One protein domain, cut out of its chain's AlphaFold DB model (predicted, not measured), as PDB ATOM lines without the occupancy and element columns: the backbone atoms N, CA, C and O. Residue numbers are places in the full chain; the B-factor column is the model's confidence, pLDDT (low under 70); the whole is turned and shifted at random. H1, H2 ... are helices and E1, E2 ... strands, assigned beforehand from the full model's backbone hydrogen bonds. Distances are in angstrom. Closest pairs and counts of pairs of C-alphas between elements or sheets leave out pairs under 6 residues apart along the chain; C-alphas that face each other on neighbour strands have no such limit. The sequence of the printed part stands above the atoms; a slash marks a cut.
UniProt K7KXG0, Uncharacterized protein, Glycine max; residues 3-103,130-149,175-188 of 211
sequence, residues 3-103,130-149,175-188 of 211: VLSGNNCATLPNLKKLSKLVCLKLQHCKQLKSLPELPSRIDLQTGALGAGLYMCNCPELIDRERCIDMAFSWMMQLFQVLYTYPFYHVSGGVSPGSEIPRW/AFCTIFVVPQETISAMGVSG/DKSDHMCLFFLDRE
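Overview. This is residues 3 to 103, 130 to 149 and 175 to 188 of the 211 residues of an uncharacterized protein of Glycine max (UniProt K7KXG0). The chain winds in stacked turns that build one half of a five-stranded sheet: the unnamed stretches 3 to 22 and 28 to 51 and then the long helix H1 make the return runs, lying side by side, and each leads into a strand, E1, E2 and E3. Two antiparallel strands, E5 and E4, widen the sheet beyond E3; H1 covers one face of it along E3, no named helix is on the other face, and residues 140 to 149, with most of the small helix H2, stick out as an arm past the end of E4. The printed part has 135 residues, with two named helices and five named strands in the order E1, E2, H1, E3, E4, H2, E5, and the sheet runs E1, E2, E3, E5, E4 and is mixed. The class is mixed, helices and strands, though under half of the residues are in named elements. The whole is compact, with a radius of gyration of the C-alphas of 15.0 A and spans of 40 by 37 by 31 A.

Along the chain. The printed part begins at Val 3, and residues 3 to 22 hold no named element. Strand E1, residues 23 to 27, begins at C-alpha 23 at (26.204, 4.526, 33.477). After residues 28 to 51, again with no named element, comes strand E2, residues 52 to 56. Helix H1, residues 64 to 82, begins at C-alpha 64 at (34.215, -9.870, 23.844) and is 26.4 A long from first to last C-alpha. Strand E3, residues 91 to 96, is 17.4 A long, and strand E4, residues 130 to 136, is 20.2 A long. Helix H2, residues 139 to 145, measures 10.1 A. Strand E5, residues 178 to 186, is the longest strand at 26.6 A and ends at C-alpha 186 at (9.622, -0.606, 25.810).

Arrangement. E1 and E4 are the edge strands of the sheet. E1 and E2 are parallel at 2 degrees, with N 26 and O 54 within hydrogen-bond range at 2.7 A. E2 and E3 are parallel at 23 degrees, with N 55 and O 94 2.8 A apart. E2, H1 and E3 form a strand-helix-strand unit, two parallel neighbour strands with a helix between them in the chain, and its crossover is right-handed. E3 and E5 are antiparallel at 165 degrees, with N 93 and O 182 at 2.8 A. E5 and E4 are antiparallel at 158 degrees, with N 131 and O 183 at 2.8 A. H1 is on the sheet at a height of 7.6 A, and the two make two layers, a helix on one face of a sheet. It lies over E3 and runs along the strands, at 8 degrees to E3 on the local plane. The closest C-alphas of H1 and E3 are those of Met 75 and Ser 91, 5.9 A apart; those of H1 and E2 are Ala 71 and Leu 53, 5.8 A apart. H2 is not on the sheet and is apart from H1. In H1 and H2 every O i to N i+4 pair is within hydrogen-bond range.

Size, cuts and confidence. The two C-alphas farthest apart are those of Asn 8 and Glu 188, 41.4 A. Without residues 140 to 149, which stand free, the body spans 40 by 29 by 25 A. Residues 104 to 129 are not printed, with 10.0 A between C-alphas 103 and 130, and residues 150 to 174 are not printed, with 24.3 A between C-alphas 149 and 175. Of the links that are printed whole, E1 to E2 is long, with 24 residues, and E4 to H2 is tight. The mean pLDDT of the printed part is 80.2; residues 45 to 50, 84 to 91 and 138 to 149 are under 70.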
ATOM      1  N   VAL A   3      32.930   7.540  34.547       86.61
ATOM      2  CA  VAL A   3      33.705   7.631  33.305       86.61
ATOM      3  C   VAL A   3      35.119   7.190  33.616       86.61
ATOM      4  O   VAL A   3      35.768   7.747  34.497       86.61
ATOM      5  N   LEU A   4      35.561   6.155  32.918       88.45
ATOM      6  CA  LEU A   4      36.903   5.603  33.016       88.45
ATOM      7  C   LEU A   4      37.541   5.508  31.622       88.45
ATOM      8  O   LEU A   4      38.460   4.713  31.435       88.45
ATOM      9  N   SER A   5      37.060   6.305  30.666       86.49
ATOM     10  CA  SER A   5      37.628   6.418  29.325       86.49
ATOM     11  C   SER A   5      39.098   6.860  29.381       86.49
ATOM     12  O   SER A   5      39.488   7.636  30.252       86.49
ATOM     13  N   GLY A   6      39.929   6.306  28.498       85.93
ATOM     14  CA  GLY A   6      41.362   6.590  28.398       85.93
ATOM     15  C   GLY A   6      42.230   5.978  29.495       85.93
ATOM     16  O   GLY A   6      43.431   6.242  29.544       85.93
ATOM     17  N   ASN A   7      41.666   5.161  30.390       86.39
ATOM     18  CA  ASN A   7      42.467   4.511  31.420       86.39
ATOM     19  C   ASN A   7      43.399   3.450  30.820       86.39
ATOM     20  O   ASN A   7      42.976   2.546  30.099       86.39
ATOM     21  N   ASN A   8      44.667   3.503  31.228       85.78
ATOM     22  CA  ASN A   8      45.719   2.564  30.824       85.78
ATOM     23  C   ASN A   8      45.835   1.347  31.758       85.78
ATOM     24  O   ASN A   8      46.861   0.679  31.790       85.78
ATOM     25  N   CYS A   9      44.805   1.057  32.552       88.41
ATOM     26  CA  CYS A   9      44.814  -0.084  33.462       88.41
ATOM     27  C   CYS A   9      44.407  -1.366  32.733       88.41
ATOM     28  O   CYS A   9      43.392  -1.394  32.038       88.41
ATOM     29  N   ALA A  10      45.133  -2.459  32.983       91.34
ATOM     30  CA  ALA A  10      44.754  -3.771  32.461       91.34
ATOM     31  C   ALA A  10      43.445  -4.316  33.055       91.34
ATOM     32  O   ALA A  10      42.719  -5.080  32.416       91.34
ATOM     33  N   THR A  11      43.140  -3.900  34.284       90.83
ATOM     34  CA  THR A  11      41.968  -4.311  35.058       90.83
ATOM     35  C   THR A  11      41.363  -3.115  35.779       90.83
ATOM     36  O   THR A  11      42.090  -2.232  36.234       90.83
ATOM     37  N   LEU A  12      40.045  -3.120  35.955       91.29
ATOM     38  CA  LEU A  12      39.319  -2.115  36.730       91.29
ATOM     39  C   LEU A  12      38.935  -2.659  38.113       91.29
ATOM     40  O   LEU A  12      38.809  -3.876  38.276       91.29
ATOM     41  N   PRO A  13      38.722  -1.785  39.114       90.32
ATOM     42  CA  PRO A  13      38.186  -2.211  40.401       90.32
ATOM     43  C   PRO A  13      36.800  -2.850  40.237       90.32
ATOM     44  O   PRO A  13      36.040  -2.512  39.332       90.32
ATOM     45  N   ASN A  14      36.454  -3.765  41.143       89.78
ATOM     46  CA  ASN A  14      35.140  -4.404  41.148       89.78
ATOM     47  C   ASN A  14      34.036  -3.364  41.426       89.78
ATOM     48  O   ASN A  14      34.071  -2.677  42.450       89.78
ATOM     49  N   LEU A  15      33.043  -3.277  40.536       92.93
ATOM     50  CA  LEU A  15      31.972  -2.279  40.592       92.93
ATOM     51  C   LEU A  15      30.671  -2.823  41.197       92.93
ATOM     52  O   LEU A  15      29.724  -2.067  41.391       92.93
ATOM     53  N   LYS A  16      30.616  -4.103  41.579       92.03
ATOM     54  CA  LYS A  16      29.419  -4.788  42.098       92.03
ATOM     55  C   LYS A  16      28.771  -4.116  43.305       92.03
ATOM     56  O   LYS A  16      27.565  -4.236  43.505       92.03
ATOM     57  N   LYS A  17      29.564  -3.423  44.129       91.29
ATOM     58  CA  LYS A  17      29.084  -2.706  45.325       91.29
ATOM     59  C   LYS A  17      28.496  -1.325  45.013       91.29
ATOM     60  O   LYS A  17      27.920  -0.705  45.902       91.29
ATOM     61  N   LEU A  18      28.638  -0.829  43.785       92.00
ATOM     62  CA  LEU A  18      28.167   0.494  43.385       92.00
ATOM     63  C   LEU A  18      26.692   0.436  42.971       92.00
ATOM     64  O   LEU A  18      26.370   0.592  41.801       92.00
ATOM     65  N   SER A  19      25.776   0.236  43.920       90.11
ATOM     66  CA  SER A  19      24.338   0.103  43.617       90.11
ATOM     67  C   SER A  19      23.726   1.320  42.912       90.11
ATOM     68  O   SER A  19      22.719   1.191  42.233       90.11
ATOM     69  N   LYS A  20      24.336   2.503  43.030       88.65
ATOM     70  CA  LYS A  20      23.903   3.733  42.340       88.65
ATOM     71  C   LYS A  20      24.553   3.923  40.963       88.65
ATOM     72  O   LYS A  20      24.355   4.954  40.317       88.65
ATOM     73  N   LEU A  21      25.398   2.987  40.526       89.75
ATOM     74  CA  LEU A  21      26.013   3.038  39.207       89.75
ATOM     75  C   LEU A  21      24.969   2.659  38.158       89.75
ATOM     76  O   LEU A  21      24.428   1.561  38.174       89.75
ATOM     77  N   VAL A  22      24.726   3.595  37.245       86.75
ATOM     78  CA  VAL A  22      23.711   3.473  36.187       86.75
ATOM     79  C   VAL A  22      24.299   3.676  34.795       86.75
ATOM     80  O   VAL A  22      23.685   3.331  33.803       86.75
ATOM     81  N   CYS A  23      25.503   4.245  34.720       86.40
ATOM     82  CA  CYS A  23      26.204   4.526  33.477       86.40
ATOM     83  C   CYS A  23      27.699   4.309  33.704       86.40
ATOM     84  O   CYS A  23      28.255   4.916  34.631       86.40
ATOM     85  N   LEU A  24      28.312   3.452  32.888       89.01
ATOM     86  CA  LEU A  24      29.747   3.173  32.869       89.01
ATOM     87  C   LEU A  24      30.288   3.429  31.459       89.01
ATOM     88  O   LEU A  24      29.887   2.745  30.519       89.01
ATOM     89  N   LYS A  25      31.204   4.393  31.321       88.00
ATOM     90  CA  LYS A  25      31.902   4.687  30.060       88.00
ATOM     91  C   LYS A  25      33.356   4.214  30.125       88.00
ATOM     92  O   LYS A  25      34.073   4.549  31.069       88.00
ATOM     93  N   LEU A  26      33.757   3.430  29.131       88.77
ATOM     94  CA  LEU A  26      35.062   2.801  28.932       88.77
ATOM     95  C   LEU A  26      35.463   2.966  27.464       88.77
ATOM     96  O   LEU A  26      35.463   2.013  26.686       88.77
ATOM     97  N   GLN A  27      35.734   4.201  27.056       85.11
ATOM     98  CA  GLN A  27      36.206   4.490  25.704       85.11
ATOM     99  C   GLN A  27      37.731   4.567  25.702       85.11
ATOM    100  O   GLN A  27      38.319   5.081  26.646       85.11
ATOM    101  N   HIS A  28      38.392   4.081  24.655       85.88
ATOM    102  CA  HIS A  28      39.842   4.252  24.476       85.88
ATOM    103  C   HIS A  28      40.710   3.662  25.611       85.88
ATOM    104  O   HIS A  28      41.825   4.123  25.853       85.88
ATOM    105  N   CYS A  29      40.237   2.624  26.311       89.06
ATOM    106  CA  CYS A  29      41.023   1.937  27.340       89.06
ATOM    107  C   CYS A  29      41.957   0.902  26.695       89.06
ATOM    108  O   CYS A  29      41.587  -0.256  26.496       89.06
ATOM    109  N   LYS A  30      43.179   1.325  26.356       88.85
ATOM    110  CA  LYS A  30      44.127   0.554  25.529       88.85
ATOM    111  C   LYS A  30      44.531  -0.790  26.114       88.85
ATOM    112  O   LYS A  30      44.613  -1.761  25.376       88.85
ATOM    113  N   GLN A  31      44.762  -0.831  27.423       92.02
ATOM    114  CA  GLN A  31      45.275  -2.021  28.106       92.02
ATOM    115  C   GLN A  31      44.168  -2.886  28.712       92.02
ATOM    116  O   GLN A  31      44.464  -3.950  29.245       92.02
ATOM    117  N   LEU A  32      42.904  -2.444  28.684       92.35
ATOM    118  CA  LEU A  32      41.812  -3.123  29.383       92.35
ATOM    119  C   LEU A  32      41.582  -4.525  28.807       92.35
ATOM    120  O   LEU A  32      41.123  -4.662  27.677       92.35
ATOM    121  N   LYS A  33      41.830  -5.563  29.614       92.08
ATOM    122  CA  LYS A  33      41.740  -6.967  29.171       92.08
ATOM    123  C   LYS A  33      40.391  -7.618  29.437       92.08
ATOM    124  O   LYS A  33      40.023  -8.575  28.759       92.08
ATOM    125  N   SER A  34      39.656  -7.115  30.430       90.12
ATOM    126  CA  SER A  34      38.376  -7.677  30.876       90.12
ATOM    127  C   SER A  34      37.480  -6.633  31.537       90.12
ATOM    128  O   SER A  34      37.971  -5.753  32.248       90.12
ATOM    129  N   LEU A  35      36.166  -6.799  31.402       89.44
ATOM    130  CA  LEU A  35      35.161  -5.986  32.085       89.44
ATOM    131  C   LEU A  35      35.038  -6.374  33.580       89.44
ATOM    132  O   LEU A  35      34.939  -7.568  33.889       89.44
ATOM    133  N   PRO A  36      35.030  -5.411  34.528       88.88
ATOM    134  CA  PRO A  36      34.752  -5.688  35.940       88.88
ATOM    135  C   PRO A  36      33.312  -6.166  36.153       88.88
ATOM    136  O   PRO A  36      32.414  -5.811  35.394       88.88
ATOM    137  N   GLU A  37      33.064  -6.907  37.237       90.93
ATOM    138  CA  GLU A  37      31.693  -7.239  37.647       90.93
ATOM    139  C   GLU A  37      30.862  -5.965  37.859       90.93
ATOM    140  O   GLU A  37      31.272  -5.049  38.580       90.93
ATOM    141  N   LEU A  38      29.680  -5.936  37.242       91.47
ATOM    142  CA  LEU A  38      28.719  -4.843  37.346       91.47
ATOM    143  C   LEU A  38      27.790  -5.039  38.559       91.47
ATOM    144  O   LEU A  38      27.643  -6.162  39.057       91.47
ATOM    145  N   PRO A  39      27.160  -3.966  39.067       91.03
ATOM    146  CA  PRO A  39      26.162  -4.076  40.124       91.03
ATOM    147  C   PRO A  39      25.001  -4.978  39.704       91.03
ATOM    148  O   PRO A  39      24.400  -4.771  38.655       91.03
ATOM    149  N   SER A  40      24.655  -5.943  40.558       86.16
ATOM    150  CA  SER A  40      23.492  -6.826  40.370       86.16
ATOM    151  C   SER A  40      22.201  -6.272  40.986       86.16
ATOM    152  O   SER A  40      21.151  -6.904  40.932       86.16
ATOM    153  N   ARG A  41      22.301  -5.153  41.710       85.17
ATOM    154  CA  ARG A  41      21.177  -4.430  42.309       85.17
ATOM    155  C   ARG A  41      21.403  -2.958  42.061       85.17
ATOM    156  O   ARG A  41      22.433  -2.426  42.475       85.17
ATOM    157  N   ILE A  42      20.438  -2.336  41.407       85.45
ATOM    158  CA  ILE A  42      20.499  -0.933  41.039       85.45
ATOM    159  C   ILE A  42      19.486  -0.190  41.909       85.45
ATOM    160  O   ILE A  42      18.304  -0.517  41.911       85.45
ATOM    161  N   ASP A  43      19.977   0.765  42.690       83.66
ATOM    162  CA  ASP A  43      19.190   1.662  43.534       83.66
ATOM    163  C   ASP A  43      19.095   3.014  42.823       83.66
ATOM    164  O   ASP A  43      19.947   3.896  42.978       83.66
ATOM    165  N   LEU A  44      18.090   3.124  41.957       75.44
ATOM    166  CA  LEU A  44      17.738   4.353  41.260       75.44
ATOM    167  C   LEU A  44      16.692   5.092  42.089       75.44
ATOM    168  O   LEU A  44      15.613   4.572  42.343       75.44
ATOM    169  N   GLN A  45      17.014   6.320  42.486       66.18
ATOM    170  CA  GLN A  45      16.061   7.216  43.153       66.18
ATOM    171  C   GLN A  45      15.441   8.225  42.176       66.18
ATOM    172  O   GLN A  45      14.446   8.870  42.495       66.18
ATOM    173  N   THR A  46      16.006   8.351  40.973       62.47
ATOM    174  CA  THR A  46      15.592   9.300  39.934       62.47
ATOM    175  C   THR A  46      15.790   8.683  38.552       62.47
ATOM    176  O   THR A  46      16.738   7.920  38.365       62.47
ATOM    177  N   GLY A  47      14.956   9.046  37.572       62.65
ATOM    178  CA  GLY A  47      15.144   8.633  36.178       62.65
ATOM    179  C   GLY A  47      16.528   9.042  35.661       62.65
ATOM    180  O   GLY A  47      16.928  10.196  35.805       62.65
ATOM    181  N   ALA A  48      17.272   8.088  35.102       62.70
ATOM    182  CA  ALA A  48      18.620   8.304  34.586       62.70
ATOM    183  C   ALA A  48      18.621   8.109  33.067       62.70
ATOM    184  O   ALA A  48      18.755   6.992  32.572       62.70
ATOM    185  N   LEU A  49      18.464   9.211  32.331       63.07
ATOM    186  CA  LEU A  49      18.693   9.226  30.886       63.07
ATOM    187  C   LEU A  49      20.168   8.888  30.601       63.07
ATOM    188  O   LEU A  49      21.061   9.354  31.312       63.07
ATOM    189  N   GLY A  50      20.423   8.068  29.578       67.25
ATOM    190  CA  GLY A  50      21.782   7.628  29.223       67.25
ATOM    191  C   GLY A  50      22.372   6.567  30.162       67.25
ATOM    192  O   GLY A  50      23.594   6.467  30.304       67.25
ATOM    193  N   ALA A  51      21.516   5.803  30.846       78.62
ATOM    194  CA  ALA A  51      21.940   4.638  31.605       78.62
ATOM    195  C   ALA A  51      22.380   3.507  30.661       78.62
ATOM    196  O   ALA A  51      21.708   3.210  29.671       78.62
ATOM    197  N   GLY A  52      23.513   2.879  30.968       83.35
ATOM    198  CA  GLY A  52      24.111   1.913  30.061       83.35
ATOM    199  C   GLY A  52      25.594   1.646  30.262       83.35
ATOM    200  O   GLY A  52      26.284   2.317  31.037       83.35
ATOM    201  N   LEU A  53      26.084   0.655  29.521       87.39
ATOM    202  CA  LEU A  53      27.501   0.324  29.412       87.39
ATOM    203  C   LEU A  53      28.025   0.755  28.047       87.39
ATOM    204  O   LEU A  53      27.574   0.242  27.031       87.39
ATOM    205  N   TYR A  54      29.009   1.645  28.023       86.12
ATOM    206  CA  TYR A  54      29.585   2.177  26.792       86.12
ATOM    207  C   TYR A  54      31.061   1.817  26.729       86.12
ATOM    208  O   TYR A  54      31.890   2.458  27.366       86.12
ATOM    209  N   MET A  55      31.382   0.770  25.980       86.97
ATOM    210  CA  MET A  55      32.731   0.286  25.732       86.97
ATOM    211  C   MET A  55      33.038   0.429  24.247       86.97
ATOM    212  O   MET A  55      32.468  -0.281  23.419       86.97
ATOM    213  N   CYS A  56      33.960   1.328  23.918       85.53
ATOM    214  CA  CYS A  56      34.411   1.540  22.545       85.53
ATOM    215  C   CYS A  56      35.928   1.624  22.506       85.53
ATOM    216  O   CYS A  56      36.567   2.123  23.433       85.53
ATOM    217  N   ASN A  57      36.506   1.176  21.400       85.96
ATOM    218  CA  ASN A  57      37.930   1.314  21.111       85.96
ATOM    219  C   ASN A  57      38.847   0.791  22.244       85.96
ATOM    220  O   ASN A  57      39.796   1.459  22.647       85.96
ATOM    221  N   CYS A  58      38.540  -0.401  22.769       87.19
ATOM    222  CA  CYS A  58      39.338  -1.119  23.773       87.19
ATOM    223  C   CYS A  58      39.999  -2.354  23.120       87.19
ATOM    224  O   CYS A  58      39.406  -3.435  23.137       87.19
ATOM    225  N   PRO A  59      41.174  -2.208  22.479       86.72
ATOM    226  CA  PRO A  59      41.737  -3.227  21.589       86.72
ATOM    227  C   PRO A  59      42.201  -4.502  22.306       86.72
ATOM    228  O   PRO A  59      42.069  -5.586  21.743       86.72
ATOM    229  N   GLU A  60      42.698  -4.399  23.544       90.46
ATOM    230  CA  GLU A  60      43.185  -5.549  24.325       90.46
ATOM    231  C   GLU A  60      42.079  -6.356  25.028       90.46
ATOM    232  O   GLU A  60      42.380  -7.294  25.767       90.46
ATOM    233  N   LEU A  61      40.800  -6.034  24.808       88.78
ATOM    234  CA  LEU A  61      39.686  -6.744  25.433       88.78
ATOM    235  C   LEU A  61      39.568  -8.168  24.861       88.78
ATOM    236  O   LEU A  61      39.143  -8.356  23.718       88.78
ATOM    237  N   ILE A  62      39.946  -9.164  25.668       86.17
ATOM    238  CA  ILE A  62      40.092 -10.566  25.239       86.17
ATOM    239  C   ILE A  62      38.726 -11.253  25.105       86.17
ATOM    240  O   ILE A  62      38.484 -11.985  24.149       86.17
ATOM    241  N   ASP A  63      37.828 -11.016  26.062       84.00
ATOM    242  CA  ASP A  63      36.570 -11.757  26.217       84.00
ATOM    243  C   ASP A  63      35.364 -10.918  25.766       84.00
ATOM    244  O   ASP A  63      34.601 -10.377  26.573       84.00
ATOM    245  N   ARG A  64      35.246 -10.731  24.446       83.48
ATOM    246  CA  ARG A  64      34.215  -9.870  23.844       83.48
ATOM    247  C   ARG A  64      32.803 -10.423  24.036       83.48
ATOM    248  O   ARG A  64      31.911  -9.655  24.373       83.48
ATOM    249  N   GLU A  65      32.609 -11.735  23.892       83.42
ATOM    250  CA  GLU A  65      31.302 -12.391  24.061       83.42
ATOM    251  C   GLU A  65      30.747 -12.172  25.474       83.42
ATOM    252  O   GLU A  65      29.630 -11.683  25.642       83.42
ATOM    253  N   ARG A  66      31.572 -12.375  26.508       86.05
ATOM    254  CA  ARG A  66      31.172 -12.066  27.884       86.05
ATOM    255  C   ARG A  66      30.825 -10.591  28.077       86.05
ATOM    256  O   ARG A  66      29.931 -10.267  28.859       86.05
ATOM    257  N   CYS A  67      31.533  -9.682  27.409       85.35
ATOM    258  CA  CYS A  67      31.243  -8.252  27.500       85.35
ATOM    259  C   CYS A  67      29.871  -7.913  26.911       85.35
ATOM    260  O   CYS A  67      29.159  -7.094  27.491       85.35
ATOM    261  N   ILE A  68      29.487  -8.576  25.820       83.52
ATOM    262  CA  ILE A  68      28.154  -8.479  25.216       83.52
ATOM    263  C   ILE A  68      27.085  -8.973  26.191       83.52
ATOM    264  O   ILE A  68      26.131  -8.245  26.476       83.52
ATOM    265  N   ASP A  69      27.268 -10.165  26.759       85.65
ATOM    266  CA  ASP A  69      26.315 -10.749  27.706       85.65
ATOM    267  C   ASP A  69      26.144  -9.881  28.954       85.65
ATOM    268  O   ASP A  69      25.028  -9.660  29.435       85.65
ATOM    269  N   MET A  70      27.246  -9.336  29.473       86.41
ATOM    270  CA  MET A  70      27.222  -8.418  30.609       86.41
ATOM    271  C   MET A  70      26.543  -7.091  30.264       86.41
ATOM    272  O   MET A  70      25.743  -6.608  31.066       86.41
ATOM    273  N   ALA A  71      26.824  -6.517  29.088       83.91
ATOM    274  CA  ALA A  71      26.167  -5.302  28.614       83.91
ATOM    275  C   ALA A  71      24.652  -5.510  28.518       83.91
ATOM    276  O   ALA A  71      23.883  -4.716  29.060       83.91
ATOM    277  N   PHE A  72      24.229  -6.614  27.899       83.70
ATOM    278  CA  PHE A  72      22.823  -6.957  27.742       83.70
ATOM    279  C   PHE A  72      22.139  -7.215  29.087       83.70
ATOM    280  O   PHE A  72      21.094  -6.634  29.379       83.70
ATOM    281  N   SER A  73      22.745  -8.034  29.950       87.00
ATOM    282  CA  SER A  73      22.206  -8.338  31.277       87.00
ATOM    283  C   SER A  73      22.035  -7.081  32.128       87.00
ATOM    284  O   SER A  73      21.005  -6.904  32.783       87.00
ATOM    285  N   TRP A  74      23.021  -6.183  32.114       87.92
ATOM    286  CA  TRP A  74      22.957  -4.954  32.896       87.92
ATOM    287  C   TRP A  74      21.970  -3.944  32.306       87.92
ATOM    288  O   TRP A  74      21.221  -3.327  33.060       87.92
ATOM    289  N   MET A  75      21.880  -3.846  30.976       83.43
ATOM    290  CA  MET A  75      20.834  -3.082  30.288       83.43
ATOM    291  C   MET A  75      19.436  -3.570  30.685       83.43
ATOM    292  O   MET A  75      18.578  -2.752  30.997       83.43
ATOM    293  N   MET A  76      19.202  -4.885  30.742       83.93
ATOM    294  CA  MET A  76      17.909  -5.435  31.164       83.93
ATOM    295  C   MET A  76      17.601  -5.161  32.641       83.93
ATOM    296  O   MET A  76      16.450  -4.903  32.987       83.93
ATOM    297  N   GLN A  77      18.609  -5.171  33.517       85.71
ATOM    298  CA  GLN A  77      18.435  -4.773  34.917       85.71
ATOM    299  C   GLN A  77      18.097  -3.284  35.046       85.71
ATOM    300  O   GLN A  77      17.174  -2.925  35.775       85.71
ATOM    301  N   LEU A  78      18.811  -2.420  34.317       83.92
ATOM    302  CA  LEU A  78      18.512  -0.990  34.243       83.92
ATOM    303  C   LEU A  78      17.092  -0.765  33.742       83.92
ATOM    304  O   LEU A  78      16.344  -0.021  34.364       83.92
ATOM    305  N   PHE A  79      16.702  -1.473  32.684       79.49
ATOM    306  CA  PHE A  79      15.361  -1.419  32.134       79.49
ATOM    307  C   PHE A  79      14.294  -1.776  33.174       79.49
ATOM    308  O   PHE A  79      13.348  -1.020  33.348       79.49
ATOM    309  N   GLN A  80      14.453  -2.878  33.913       80.64
ATOM    310  CA  GLN A  80      13.490  -3.292  34.944       80.64
ATOM    311  C   GLN A  80      13.301  -2.242  36.043       80.64
ATOM    312  O   GLN A  80      12.185  -2.053  36.525       80.64
ATOM    313  N   VAL A  81      14.379  -1.565  36.444       79.09
ATOM    314  CA  VAL A  81      14.312  -0.512  37.463       79.09
ATOM    315  C   VAL A  81      13.766   0.788  36.880       79.09
ATOM    316  O   VAL A  81      13.024   1.502  37.542       79.09
ATOM    317  N   LEU A  82      14.097   1.105  35.635       74.54
ATOM    318  CA  LEU A  82      13.597   2.293  34.959       74.54
ATOM    319  C   LEU A  82      12.119   2.159  34.574       74.54
ATOM    320  O   LEU A  82      11.405   3.153  34.635       74.54
ATOM    321  N   TYR A  83      11.626   0.946  34.306       71.45
ATOM    322  CA  TYR A  83      10.223   0.655  33.984       71.45
ATOM    323  C   TYR A  83       9.231   1.185  35.033       71.45
ATOM    324  O   TYR A  83       8.067   1.425  34.728       71.45
ATOM    325  N   THR A  84       9.675   1.418  36.274       66.35
ATOM    326  CA  THR A  84       8.838   2.025  37.319       66.35
ATOM    327  C   THR A  84       8.665   3.542  37.179       66.35
ATOM    328  O   THR A  84       7.897   4.134  37.935       66.35
ATOM    329  N   TYR A  85       9.378   4.191  36.257       65.35
ATOM    330  CA  TYR A  85       9.358   5.635  36.049       65.35
ATOM    331  C   TYR A  85       8.697   5.990  34.708       65.35
ATOM    332  O   TYR A  85       9.052   5.401  33.693       65.35
ATOM    333  N   PRO A  86       7.812   7.001  34.660       55.23
ATOM    334  CA  PRO A  86       6.965   7.327  33.501       55.23
ATOM    335  C   PRO A  86       7.692   8.056  32.353       55.23
ATOM    336  O   PRO A  86       7.058   8.746  31.561       55.23
ATOM    337  N   PHE A  87       9.021   7.986  32.291       58.80
ATOM    338  CA  PHE A  87       9.818   8.723  31.310       58.80
ATOM    339  C   PHE A  87      10.352   7.793  30.223       58.80
ATOM    340  O   PHE A  87      10.506   6.601  30.442       58.80
ATOM    341  N   TYR A  88      10.652   8.350  29.053       54.33
ATOM    342  CA  TYR A  88      11.240   7.617  27.936       54.33
ATOM    343  C   TYR A  88      12.558   6.952  28.347       54.33
ATOM    344  O   TYR A  88      13.544   7.639  28.631       54.33
ATOM    345  N   HIS A  89      12.597   5.620  28.337       58.87
ATOM    346  CA  HIS A  89      13.802   4.870  28.686       58.87
ATOM    347  C   HIS A  89      14.398   4.236  27.444       58.87
ATOM    348  O   HIS A  89      14.046   3.126  27.060       58.87
ATOM    349  N   VAL A  90      15.362   4.926  26.841       58.24
ATOM    350  CA  VAL A  90      16.335   4.253  25.982       58.24
ATOM    351  C   VAL A  90      17.465   3.801  26.896       58.24
ATOM    352  O   VAL A  90      18.340   4.585  27.259       58.24
ATOM    353  N   SER A  91      17.395   2.544  27.326       67.55
ATOM    354  CA  SER A  91      18.543   1.869  27.931       67.55
ATOM    355  C   SER A  91      19.312   1.190  26.819       67.55
ATOM    356  O   SER A  91      18.724   0.505  25.979       67.55
ATOM    357  N   GLY A  92      20.618   1.396  26.806       77.44
ATOM    358  CA  GLY A  92      21.453   0.838  25.768       77.44
ATOM    359  C   GLY A  92      22.883   0.671  26.213       77.44
ATOM    360  O   GLY A  92      23.246   0.864  27.371       77.44
ATOM    361  N   GLY A  93      23.709   0.301  25.264       81.31
ATOM    362  CA  GLY A  93      25.124   0.184  25.475       81.31
ATOM    363  C   GLY A  93      25.840   0.018  24.163       81.31
ATOM    364  O   GLY A  93      25.246  -0.322  23.141       81.31
ATOM    365  N   VAL A  94      27.138   0.257  24.213       84.94
ATOM    366  CA  VAL A  94      28.035  -0.098  23.128       84.94
ATOM    367  C   VAL A  94      29.079  -1.050  23.670       84.94
ATOM    368  O   VAL A  94      29.548  -0.904  24.797       84.94
ATOM    369  N   SER A  95      29.402  -2.063  22.885       86.19
ATOM    370  CA  SER A  95      30.429  -3.044  23.205       86.19
ATOM    371  C   SER A  95      31.246  -3.353  21.959       86.19
ATOM    372  O   SER A  95      30.705  -3.263  20.857       86.19
ATOM    373  N   PRO A  96      32.521  -3.749  22.090       87.18
ATOM    374  CA  PRO A  96      33.257  -4.299  20.962       87.18
ATOM    375  C   PRO A  96      32.546  -5.548  20.441       87.18
ATOM    376  O   PRO A  96      32.240  -6.455  21.215       87.18
ATOM    377  N   GLY A  97      32.296  -5.603  19.139       87.08
ATOM    378  CA  GLY A  97      31.522  -6.684  18.542       87.08
ATOM    379  C   GLY A  97      31.365  -6.483  17.045       87.08
ATOM    380  O   GLY A  97      31.073  -5.379  16.597       87.08
ATOM    381  N   SER A  98      31.580  -7.556  16.292       87.46
ATOM    382  CA  SER A  98      31.528  -7.580  14.824       87.46
ATOM    383  C   SER A  98      30.360  -8.401  14.279       87.46
ATOM    384  O   SER A  98      30.148  -8.442  13.073       87.46
ATOM    385  N   GLU A  99      29.610  -9.072  15.152       88.26
ATOM    386  CA  GLU A  99      28.528  -9.981  14.783       88.26
ATOM    387  C   GLU A  99      27.302  -9.709  15.649       88.26
ATOM    388  O   GLU A  99      27.419  -9.370  16.831       88.26
ATOM    389  N   ILE A 100      26.120  -9.866  15.055       88.17
ATOM    390  CA  ILE A 100      24.854  -9.752  15.773       88.17
ATOM    391  C   ILE A 100      24.698 -10.989  16.679       88.17
ATOM    392  O   ILE A 100      24.874 -12.119  16.219       88.17
ATOM    393  N   PRO A 101      24.360 -10.820  17.968       86.61
ATOM    394  CA  PRO A 101      24.155 -11.951  18.860       86.61
ATOM    395  C   PRO A 101      22.991 -12.846  18.417       86.61
ATOM    396  O   PRO A 101      21.922 -12.367  18.048       86.61
ATOM    397  N   ARG A 102      23.149 -14.166  18.572       87.11
ATOM    398  CA  ARG A 102      22.202 -15.194  18.081       87.11
ATOM    399  C   ARG A 102      20.783 -15.132  18.662       87.11
ATOM    400  O   ARG A 102      19.903 -15.856  18.208       87.11
ATOM    401  N   TRP A 103      20.570 -14.349  19.716       85.68
ATOM    402  CA  TRP A 103      19.252 -14.142  20.317       85.68
ATOM    403  C   TRP A 103      18.418 -13.082  19.578       85.68
ATOM    404  O   TRP A 103      17.222 -12.967  19.848       85.68
ATOM    405  N   ALA A 130      14.157  -5.163  21.364       84.81
ATOM    406  CA  ALA A 130      15.595  -4.928  21.364       84.81
ATOM    407  C   ALA A 130      16.083  -4.671  19.935       84.81
ATOM    408  O   ALA A 130      15.658  -5.343  18.995       84.81
ATOM    409  N   PHE A 131      17.022  -3.745  19.795       84.51
ATOM    410  CA  PHE A 131      17.707  -3.425  18.552       84.51
ATOM    411  C   PHE A 131      19.205  -3.628  18.719       84.51
ATOM    412  O   PHE A 131      19.766  -3.387  19.791       84.51
ATOM    413  N   CYS A 132      19.840  -4.051  17.632       85.77
ATOM    414  CA  CYS A 132      21.278  -4.195  17.517       85.77
ATOM    415  C   CYS A 132      21.734  -3.611  16.189       85.77
ATOM    416  O   CYS A 132      21.115  -3.859  15.155       85.77
ATOM    417  N   THR A 133      22.824  -2.855  16.220       84.85
ATOM    418  CA  THR A 133      23.520  -2.416  15.013       84.85
ATOM    419  C   THR A 133      25.015  -2.631  15.178       84.85
ATOM    420  O   THR A 133      25.568  -2.368  16.249       84.85
ATOM    421  N   ILE A 134      25.650  -3.126  14.119       87.42
ATOM    422  CA  ILE A 134      27.103  -3.233  14.014       87.42
ATOM    423  C   ILE A 134      27.586  -2.042  13.199       87.42
ATOM    424  O   ILE A 134      27.078  -1.773  12.109       87.42
ATOM    425  N   PHE A 135      28.559  -1.314  13.729       83.12
ATOM    426  CA  PHE A 135      29.124  -0.144  13.079       83.12
ATOM    427  C   PHE A 135      30.636  -0.093  13.271       83.12
ATOM    428  O   PHE A 135      31.177  -0.518  14.288       83.12
ATOM    429  N   VAL A 136      31.317   0.487  12.291       82.36
ATOM    430  CA  VAL A 136      32.732   0.843  12.390       82.36
ATOM    431  C   VAL A 136      32.801   2.300  12.809       82.36
ATOM    432  O   VAL A 136      32.042   3.111  12.285       82.36
ATOM    433  N   VAL A 137      33.729   2.654  13.695       72.53
ATOM    434  CA  VAL A 137      34.076   4.060  13.948       72.53
ATOM    435  C   VAL A 137      35.215   4.453  12.998       72.53
ATOM    436  O   VAL A 137      36.337   3.969  13.173       72.53
ATOM    437  N   PRO A 138      34.975   5.280  11.963       67.22
ATOM    438  CA  PRO A 138      36.035   5.737  11.072       67.22
ATOM    439  C   PRO A 138      36.962   6.725  11.788       67.22
ATOM    440  O   PRO A 138      36.506   7.595  12.530       67.22
ATOM    441  N   GLN A 139      38.263   6.648  11.497       66.10
ATOM    442  CA  GLN A 139      39.269   7.592  12.006       66.10
ATOM    443  C   GLN A 139      38.898   9.056  11.710       66.10
ATOM    444  O   GLN A 139      39.048   9.919  12.569       66.10
ATOM    445  N   GLU A 140      38.371   9.323  10.512       60.17
ATOM    446  CA  GLU A 140      37.944  10.659  10.079       60.17
ATOM    447  C   GLU A 140      36.820  11.219  10.955       60.17
ATOM    448  O   GLU A 140      36.831  12.405  11.273       60.17
ATOM    449  N   THR A 141      35.894  10.369  11.408       61.17
ATOM    450  CA  THR A 141      34.819  10.770  12.320       61.17
ATOM    451  C   THR A 141      35.413  11.202  13.657       61.17
ATOM    452  O   THR A 141      35.091  12.284  14.132       61.17
ATOM    453  N   ILE A 142      36.360  10.432  14.211       58.66
ATOM    454  CA  ILE A 142      37.087  10.789  15.447       58.66
ATOM    455  C   ILE A 142      37.788  12.150  15.300       58.66
ATOM    456  O   ILE A 142      37.672  13.000  16.180       58.66
ATOM    457  N   SER A 143      38.458  12.393  14.171       51.08
ATOM    458  CA  SER A 143      39.151  13.662  13.910       51.08
ATOM    459  C   SER A 143      38.212  14.850  13.658       51.08
ATOM    460  O   SER A 143      38.520  15.962  14.082       51.08
ATOM    461  N   ALA A 144      37.067  14.646  13.002       48.58
ATOM    462  CA  ALA A 144      36.083  15.699  12.737       48.58
ATOM    463  C   ALA A 144      35.261  16.082  13.984       48.58
ATOM    464  O   ALA A 144      34.796  17.219  14.103       48.58
ATOM    465  N   MET A 145      35.109  15.159  14.940       49.26
ATOM    466  CA  MET A 145      34.349  15.382  16.176       49.26
ATOM    467  C   MET A 145      35.034  16.349  17.156       49.26
ATOM    468  O   MET A 145      34.345  16.951  17.970       49.26
ATOM    469  N   GLY A 146      36.338  16.627  17.024       41.45
ATOM    470  CA  GLY A 146      37.026  17.652  17.829       41.45
ATOM    471  C   GLY A 146      36.564  19.100  17.583       41.45
ATOM    472  O   GLY A 146      37.059  20.016  18.237       41.45
ATOM    473  N   VAL A 147      35.643  19.332  16.637       38.63
ATOM    474  CA  VAL A 147      35.252  20.677  16.172       38.63
ATOM    475  C   VAL A 147      33.790  21.038  16.492       38.63
ATOM    476  O   VAL A 147      33.435  22.215  16.435       38.63
ATOM    477  N   SER A 148      32.918  20.090  16.868       36.86
ATOM    478  CA  SER A 148      31.505  20.409  17.172       36.86
ATOM    479  C   SER A 148      31.259  20.587  18.675       36.86
ATOM    480  O   SER A 148      31.594  19.724  19.476       36.86
ATOM    481  N   GLY A 149      30.672  21.725  19.063       38.27
ATOM    482  CA  GLY A 149      30.296  22.026  20.450       38.27
ATOM    483  C   GLY A 149      29.195  21.104  21.014       38.27
ATOM    484  O   GLY A 149      28.583  20.338  20.270       38.27
ATOM    485  N   ASP A 175      42.521   3.017  15.440       75.88
ATOM    486  CA  ASP A 175      42.375   1.822  14.620       75.88
ATOM    487  C   ASP A 175      40.898   1.524  14.361       75.88
ATOM    488  O   ASP A 175      40.058   1.547  15.269       75.88
ATOM    489  N   LYS A 176      40.586   1.195  13.104       77.99
ATOM    490  CA  LYS A 176      39.244   0.754  12.725       77.99
ATOM    491  C   LYS A 176      38.895  -0.508  13.505       77.99
ATOM    492  O   LYS A 176      39.608  -1.507  13.445       77.99
ATOM    493  N   SER A 177      37.782  -0.450  14.219       82.01
ATOM    494  CA  SER A 177      37.235  -1.572  14.969       82.01
ATOM    495  C   SER A 177      35.718  -1.574  14.863       82.01
ATOM    496  O   SER A 177      35.095  -0.508  14.805       82.01
ATOM    497  N   ASP A 178      35.152  -2.778  14.811       87.56
ATOM    498  CA  ASP A 178      33.710  -2.981  14.837       87.56
ATOM    499  C   ASP A 178      33.191  -2.867  16.270       87.56
ATOM    500  O   ASP A 178      33.760  -3.420  17.223       87.56
ATOM    501  N   HIS A 179      32.077  -2.161  16.397       86.42
ATOM    502  CA  HIS A 179      31.343  -1.988  17.634       86.42
ATOM    503  C   HIS A 179      29.896  -2.384  17.416       86.42
ATOM    504  O   HIS A 179      29.304  -2.154  16.363       86.42
ATOM    505  N   MET A 180      29.309  -2.922  18.469       87.36
ATOM    506  CA  MET A 180      27.908  -3.262  18.533       87.36
ATOM    507  C   MET A 180      27.202  -2.293  19.469       87.36
ATOM    508  O   MET A 180      27.542  -2.211  20.651       87.36
ATOM    509  N   CYS A 181      26.196  -1.595  18.952       85.99
ATOM    510  CA  CYS A 181      25.255  -0.827  19.755       85.99
ATOM    511  C   CYS A 181      24.003  -1.669  20.011       85.99
ATOM    512  O   CYS A 181      23.390  -2.177  19.073       85.99
ATOM    513  N   LEU A 182      23.632  -1.790  21.284       85.29
ATOM    514  CA  LEU A 182      22.416  -2.438  21.757       85.29
ATOM    515  C   LEU A 182      21.526  -1.394  22.414       85.29
ATOM    516  O   LEU A 182      22.001  -0.599  23.222       85.29
ATOM    517  N   PHE A 183      20.233  -1.417  22.122       80.34
ATOM    518  CA  PHE A 183      19.256  -0.639  22.877       80.34
ATOM    519  C   PHE A 183      17.905  -1.336  22.905       80.34
ATOM    520  O   PHE A 183      17.555  -2.102  22.008       80.34
ATOM    521  N   PHE A 184      17.142  -1.068  23.956       80.85
ATOM    522  CA  PHE A 184      15.814  -1.623  24.156       80.85
ATOM    523  C   PHE A 184      14.787  -0.495  24.185       80.85
ATOM    524  O   PHE A 184      14.982   0.505  24.875       80.85
ATOM    525  N   LEU A 185      13.698  -0.665  23.440       79.11
ATOM    526  CA  LEU A 185      12.534   0.212  23.490       79.11
ATOM    527  C   LEU A 185      11.388  -0.553  24.138       79.11
ATOM    528  O   LEU A 185      11.008  -1.615  23.644       79.11
ATOM    529  N   ASP A 186      10.825  -0.025  25.222       79.31
ATOM    530  CA  ASP A 186       9.622  -0.606  25.810       79.31
ATOM    531  C   ASP A 186       8.438  -0.536  24.846       79.31
ATOM    532  O   ASP A 186       8.440   0.175  23.837       79.31
ATOM    533  N   ARG A 187       7.401  -1.299  25.172       79.56
ATOM    534  CA  ARG A 187       6.199  -1.391  24.360       79.56
ATOM    535  C   ARG A 187       5.514  -0.051  24.099       79.56
ATOM    536  O   ARG A 187       5.071   0.172  22.974       79.56
ATOM    537  N   GLU A 188       5.381   0.796  25.111       78.35
ATOM    538  CA  GLU A 188       4.691   2.079  24.988       78.35
ATOM    539  C   GLU A 188       5.490   3.010  24.075       78.35
ATOM    540  O   GLU A 188       4.968   3.458  23.052       78.35
TER     541      GLU A 188